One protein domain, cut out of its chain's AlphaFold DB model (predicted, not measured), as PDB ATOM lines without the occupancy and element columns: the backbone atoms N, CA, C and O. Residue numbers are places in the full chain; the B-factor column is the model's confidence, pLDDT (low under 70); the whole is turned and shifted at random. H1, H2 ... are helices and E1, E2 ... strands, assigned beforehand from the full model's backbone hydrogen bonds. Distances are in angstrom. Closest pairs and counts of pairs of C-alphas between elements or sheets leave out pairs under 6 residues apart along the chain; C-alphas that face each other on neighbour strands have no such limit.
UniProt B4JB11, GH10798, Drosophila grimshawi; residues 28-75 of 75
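AT A GLANCE: This is residues 28 to 75 of the 75 residues of the protein "GH10798" of Drosophila grimshawi (UniProt B4JB11). A narrow two-stranded antiparallel ribbon, E1 and E2, has a one-turn helix H1 in the loop at one end, and from the other end of the ribbon a stretched-out link leads away to a long single helix, H2, set crosswise to the length of the whole. Residues 53 to 75, with H2 among them, stick out and pack on nothing. The printed part has 48 residues with two named helices and two named strands, in the order E1, H1, E2, H2, and its class is mixed, helices and strands. The whole is extended, with a radius of gyration of the C-alphas of 17.6 A, and flat, spanning 47 by 30 by 10 A.

HOW THE PARTS SIT: Strands E1, residues 30 to 33, and E2, residues 46 to 49, are antiparallel neighbours at 156 degrees between their directions. The C-alphas of Cys 31 and Cys 48, which face each other, are 4.0 A apart. N 30 and O 49 are 2.9 A apart, and N 47 and O 32 3.0 A, both within hydrogen-bond range. Tight links of 4 residues join H1, residues 38 to 41, to both strands. H2, residues 59 to 73, is apart from E1 and from H1. In H2 every O i to N i+4 pair is within hydrogen-bond range; H1 is too short for such a pair, and its one O i to N i+3 pair is not within range.

IN THESE COORDINATES: E1 begins at C-alpha 30 (205.541, 180.984, 158.596) and is 10.1 A long; E2 is 9.9 A long. H1 measures 5.4 A. H2 runs 21.2 A, ending at C-alpha 73 (229.599, 183.771, 166.455).

THE WHOLE: The C-alphas of Gln 40 and Thr 74, the two farthest apart, are 49.0 A from each other. The printed part has no cut; the link from E2 to H2, 9 residues, is short. Mean pLDDT of the printed part is 76.0, with residues 28 to 29, 49 to 56 and 74 to 75 under 70.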
ATOM      1  N   PRO A  28     210.427 178.741 163.717       62.59
ATOM      2  CA  PRO A  28     210.066 179.960 163.014       62.59
ATOM      3  C   PRO A  28     208.642 179.820 162.468       62.59
ATOM      4  O   PRO A  28     208.343 178.921 161.675       62.59
ATOM      5  N   GLY A  29     207.752 180.715 162.899       66.31
ATOM      6  CA  GLY A  29     206.421 180.834 162.313       66.31
ATOM      7  C   GLY A  29     206.529 181.176 160.828       66.31
ATOM      8  O   GLY A  29     207.380 181.975 160.431       66.31
ATOM      9  N   ARG A  30     205.676 180.573 159.995       71.44
ATOM     10  CA  ARG A  30     205.541 180.984 158.596       71.44
ATOM     11  C   ARG A  30     204.421 182.003 158.498       71.44
ATOM     12  O   ARG A  30     203.316 181.756 158.979       71.44
ATOM     13  N   CYS A  31     204.736 183.143 157.902       77.94
ATOM     14  CA  CYS A  31     203.788 184.217 157.674       77.94
ATOM     15  C   CYS A  31     203.380 184.223 156.205       77.94
ATOM     16  O   CYS A  31     204.229 184.103 155.322       77.94
ATOM     17  N   GLU A  32     202.083 184.342 155.968       80.81
ATOM     18  CA  GLU A  32     201.512 184.531 154.643       80.81
ATOM     19  C   GLU A  32     200.831 185.892 154.602       80.81
ATOM     20  O   GLU A  32     200.024 186.228 155.477       80.81
ATOM     21  N   ASP A  33     201.171 186.666 153.578       84.25
ATOM     22  CA  ASP A  33     200.474 187.901 153.261       84.25
ATOM     23  C   ASP A  33     199.210 187.562 152.475       84.25
ATOM     24  O   ASP A  33     199.223 186.712 151.580       84.25
ATOM     25  N   TYR A  34     198.115 188.238 152.805       80.44
ATOM     26  CA  TYR A  34     196.833 188.069 152.133       80.44
ATOM     27  C   TYR A  34     196.564 189.320 151.285       80.44
ATOM     28  O   TYR A  34     195.898 190.247 151.744       80.44
ATOM     29  N   PRO A  35     197.097 189.399 150.053       78.75
ATOM     30  CA  PRO A  35     196.871 190.552 149.192       78.75
ATOM     31  C   PRO A  35     195.398 190.630 148.767       78.75
ATOM     32  O   PRO A  35     194.772 189.621 148.436       78.75
ATOM     33  N   GLY A  36     194.837 191.839 148.757       79.88
ATOM     34  CA  GLY A  36     193.471 192.117 148.301       79.88
ATOM     35  C   GLY A  36     192.381 192.050 149.376       79.88
ATOM     36  O   GLY A  36     191.237 192.429 149.100       79.88
ATOM     37  N   VAL A  37     192.703 191.649 150.614       81.94
ATOM     38  CA  VAL A  37     191.786 191.860 151.752       81.94
ATOM     39  C   VAL A  37     191.847 193.285 152.297       81.94
ATOM     40  O   VAL A  37     190.966 193.648 153.072       81.94
ATOM     41  N   GLU A  38     192.780 194.134 151.845       81.19
ATOM     42  CA  GLU A  38     192.931 195.496 152.385       81.19
ATOM     43  C   GLU A  38     191.632 196.310 152.284       81.19
ATOM     44  O   GLU A  38     191.290 197.080 153.179       81.19
ATOM     45  N   SER A  39     190.850 196.067 151.229       76.25
ATOM     46  CA  SER A  39     189.543 196.693 151.002       76.25
ATOM     47  C   SER A  39     188.459 196.311 152.026       76.25
ATOM     48  O   SER A  39     187.498 197.059 152.197       76.25
ATOM     49  N   GLN A  40     188.600 195.174 152.712       79.94
ATOM     50  CA  GLN A  40     187.612 194.638 153.661       79.94
ATOM     51  C   GLN A  40     187.943 194.978 155.119       79.94
ATOM     52  O   GLN A  40     187.040 195.091 155.946       79.94
ATOM     53  N   ILE A  41     189.227 195.139 155.430       82.38
ATOM     54  CA  ILE A  41     189.748 195.339 156.794       82.38
ATOM     55  C   ILE A  41     190.468 196.681 156.976       82.38
ATOM     56  O   ILE A  41     190.815 197.039 158.099       82.38
ATOM     57  N   GLY A  42     190.632 197.461 155.905       81.50
ATOM     58  CA  GLY A  42     191.203 198.807 155.949       81.50
ATOM     59  C   GLY A  42     192.727 198.850 156.065       81.50
ATOM     60  O   GLY A  42     193.264 199.887 156.449       81.50
ATOM     61  N   GLY A  43     193.422 197.753 155.759       83.19
ATOM     62  CA  GLY A  43     194.881 197.665 155.815       83.19
ATOM     63  C   GLY A  43     195.408 196.269 155.494       83.19
ATOM     64  O   GLY A  43     194.630 195.345 155.253       83.19
ATOM     65  N   ASP A  44     196.730 196.134 155.499       83.56
ATOM     66  CA  ASP A  44     197.412 194.881 155.176       83.56
ATOM     67  C   ASP A  44     197.148 193.809 156.247       83.56
ATOM     68  O   ASP A  44     197.111 194.097 157.448       83.56
ATOM     69  N   LEU A  45     196.984 192.557 155.809       82.25
ATOM     70  CA  LEU A  45     196.845 191.394 156.685       82.25
ATOM     71  C   LEU A  45     197.960 190.394 156.420       82.25
ATOM     72  O   LEU A  45     198.047 189.810 155.340       82.25
ATOM     73  N   THR A  46     198.723 190.127 157.472       80.75
ATOM     74  CA  THR A  46     199.699 189.045 157.521       80.75
ATOM     75  C   THR A  46     199.266 188.062 158.602       80.75
ATOM     76  O   THR A  46     199.099 188.438 159.766       80.75
ATOM     77  N   LEU A  47     199.073 186.796 158.231       77.69
ATOM     78  CA  LEU A  47     198.771 185.724 159.178       77.69
ATOM     79  C   LEU A  47     200.005 184.849 159.356       77.69
ATOM     80  O   LEU A  47     200.482 184.226 158.411       77.69
ATOM     81  N   CYS A  48     200.503 184.788 160.587       74.56
ATOM     82  CA  CYS A  48     201.601 183.908 160.958       74.56
ATOM     83  C   CYS A  48     201.048 182.669 161.657       74.56
ATOM     84  O   CYS A  48     200.303 182.770 162.633       74.56
ATOM     85  N   SER A  49     201.421 181.494 161.164       68.69
ATOM     86  CA  SER A  49     201.059 180.218 161.771       68.69
ATOM     87  C   SER A  49     202.293 179.344 161.949       68.69
ATOM     88  O   SER A  49     203.267 179.424 161.193       68.69
ATOM     89  N   PHE A  50     202.267 178.501 162.980       69.69
ATOM     90  CA  PHE A  50     203.202 177.387 163.033       69.69
ATOM     91  C   PHE A  50     202.882 176.453 161.865       69.69
ATOM     92  O   PHE A  50     201.700 176.175 161.634       69.69
ATOM     93  N   PRO A  51     203.891 175.993 161.105       64.75
ATOM     94  CA  PRO A  51     203.646 175.165 159.938       64.75
ATOM     95  C   PRO A  51     202.799 173.943 160.329       64.75
ATOM     96  O   PRO A  51     203.169 173.211 161.254       64.75
ATOM     97  N   PRO A  52     201.652 173.705 159.665       53.69
ATOM     98  CA  PRO A  52     200.877 172.503 159.914       53.69
ATOM     99  C   PRO A  52     201.735 171.301 159.512       53.69
ATOM    100  O   PRO A  52     202.250 171.266 158.397       53.69
ATOM    101  N   LYS A  53     201.860 170.313 160.410       60.78
ATOM    102  CA  LYS A  53     202.768 169.154 160.276       60.78
ATOM    103  C   LYS A  53     204.253 169.498 160.447       60.78
ATOM    104  O   LYS A  53     205.088 168.973 159.719       60.78
ATOM    105  N   TYR A  54     204.587 170.370 161.398       65.06
ATOM    106  CA  TYR A  54     205.971 170.472 161.853       65.06
ATOM    107  C   TYR A  54     206.446 169.095 162.343       65.06
ATOM    108  O   TYR A  54     205.966 168.593 163.360       65.06
ATOM    109  N   GLU A  55     207.343 168.479 161.581       65.44
ATOM    110  CA  GLU A  55     208.122 167.330 162.021       65.44
ATOM    111  C   GLU A  55     209.395 167.874 162.655       65.44
ATOM    112  O   GLU A  55     210.074 168.723 162.070       65.44
ATOM    113  N   MET A  56     209.677 167.423 163.877       65.81
ATOM    114  CA  MET A  56     210.916 167.768 164.558       65.81
ATOM    115  C   MET A  56     212.080 167.293 163.677       65.81
ATOM    116  O   MET A  56     212.077 166.116 163.296       65.81
ATOM    117  N   PRO A  57     213.030 168.175 163.314       71.50
ATOM    118  CA  PRO A  57     214.200 167.779 162.548       71.50
ATOM    119  C   PRO A  57     214.940 166.658 163.272       71.50
ATOM    120  O   PRO A  57     214.881 166.548 164.502       71.50
ATOM    121  N   ASP A  58     215.635 165.811 162.519       82.25
ATOM    122  CA  ASP A  58     216.458 164.802 163.159       82.25
ATOM    123  C   ASP A  58     217.643 165.450 163.896       82.25
ATOM    124  O   ASP A  58     217.995 166.621 163.720       82.25
ATOM    125  N   LYS A  59     218.254 164.678 164.792       81.69
ATOM    126  CA  LYS A  59     219.343 165.180 165.630       81.69
ATOM    127  C   LYS A  59     220.550 165.646 164.804       81.69
ATOM    128  O   LYS A  59     221.269 166.541 165.239       81.69
ATOM    129  N   GLU A  60     220.780 165.040 163.644       85.19
ATOM    130  CA  GLU A  60     221.926 165.349 162.790       85.19
ATOM    131  C   GLU A  60     221.762 166.729 162.140       85.19
ATOM    132  O   GLU A  60     222.695 167.539 162.166       85.19
ATOM    133  N   ASP A  61     220.551 167.040 161.676       74.75
ATOM    134  CA  ASP A  61     220.178 168.355 161.163       74.75
ATOM    135  C   ASP A  61     220.272 169.441 162.247       74.75
ATOM    136  O   ASP A  61     220.815 170.526 162.004       74.75
ATOM    137  N   ILE A  62     219.811 169.150 163.469       81.81
ATOM    138  CA  ILE A  62     219.913 170.074 164.612       81.81
ATOM    139  C   ILE A  62     221.386 170.368 164.936       81.81
ATOM    140  O   ILE A  62     221.789 171.534 165.032       81.81
ATOM    141  N   ASP A  63     222.221 169.331 165.039       83.81
ATOM    142  CA  ASP A  63     223.649 169.468 165.338       83.81
ATOM    143  C   ASP A  63     224.390 170.259 164.240       83.81
ATOM    144  O   ASP A  63     225.282 171.069 164.536       83.81
ATOM    145  N   ALA A  64     224.002 170.083 162.972       84.88
ATOM    146  CA  ALA A  64     224.560 170.824 161.844       84.88
ATOM    147  C   ALA A  64     224.245 172.327 161.923       84.88
ATOM    148  O   ALA A  64     225.146 173.159 161.742       84.88
ATOM    149  N   VAL A  65     223.002 172.689 162.254       82.00
ATOM    150  CA  VAL A  65     222.584 174.089 162.439       82.00
ATOM    151  C   VAL A  65     223.295 174.720 163.639       82.00
ATOM    152  O   VAL A  65     223.850 175.815 163.516       82.00
ATOM    153  N   ILE A  66     223.373 174.020 164.777       80.88
ATOM    154  CA  ILE A  66     224.097 174.496 165.968       80.88
ATOM    155  C   ILE A  66     225.567 174.771 165.632       80.88
ATOM    156  O   ILE A  66     226.119 175.808 166.015       80.88
ATOM    157  N   LYS A  67     226.218 173.861 164.899       86.62
ATOM    158  CA  LYS A  67     227.609 174.028 164.464       86.62
ATOM    159  C   LYS A  67     227.775 175.247 163.558       86.62
ATOM    160  O   LYS A  67     228.746 175.987 163.722       86.62
ATOM    161  N   HIS A  68     226.840 175.471 162.637       82.69
ATOM    162  CA  HIS A  68     226.860 176.630 161.749       82.69
ATOM    163  C   HIS A  68     226.754 177.951 162.528       82.69
ATOM    164  O   HIS A  68     227.601 178.826 162.360       82.69
ATOM    165  N   ILE A  69     225.788 178.064 163.446       83.19
ATOM    166  CA  ILE A  69     225.596 179.260 164.285       83.19
ATOM    167  C   ILE A  69     226.834 179.533 165.147       83.19
ATOM    168  O   ILE A  69     227.310 180.666 165.211       83.19
ATOM    169  N   LYS A  70     227.410 178.496 165.769       80.25
ATOM    170  CA  LYS A  70     228.652 178.636 166.546       80.25
ATOM    171  C   LYS A  70     229.805 179.165 165.691       80.25
ATOM    172  O   LYS A  70     230.564 180.000 166.174       80.25
ATOM    173  N   GLY A  71     229.912 178.728 164.435       80.81
ATOM    174  CA  GLY A  71     230.906 179.228 163.480       80.81
ATOM    175  C   GLY A  71     230.707 180.695 163.076       80.81
ATOM    176  O   GLY A  71     231.686 181.390 162.813       80.81
ATOM    177  N   LEU A  72     229.464 181.185 163.064       80.56
ATOM    178  CA  LEU A  72     229.158 182.598 162.804       80.56
ATOM    179  C   LEU A  72     229.499 183.503 163.995       80.56
ATOM    180  O   LEU A  72     229.917 184.631 163.789       80.56
ATOM    181  N   LEU A  73     229.330 183.011 165.225       74.12
ATOM    182  CA  LEU A  73     229.599 183.771 166.455       74.12
ATOM    183  C   LEU A  73     231.079 183.786 166.872       74.12
ATOM    184  O   LEU A  73     231.448 184.527 167.780       74.12
ATOM    185  N   THR A  74     231.906 182.923 166.276       62.19
ATOM    186  CA  THR A  74     233.347 182.812 166.574       62.19
ATOM    187  C   THR A  74     234.249 183.484 165.533       62.19
ATOM    188  O   THR A  74     235.466 183.471 165.714       62.19
ATOM    189  N   ASN A  75     233.669 184.090 164.489       49.19
ATOM    190  CA  ASN A  75     234.338 185.051 163.601       49.19
ATOM    191  C   ASN A  75     233.955 186.483 163.985       49.19
ATOM    192  O   ASN A  75     234.794 187.380 163.754       49.19
TER     193      ASN A  75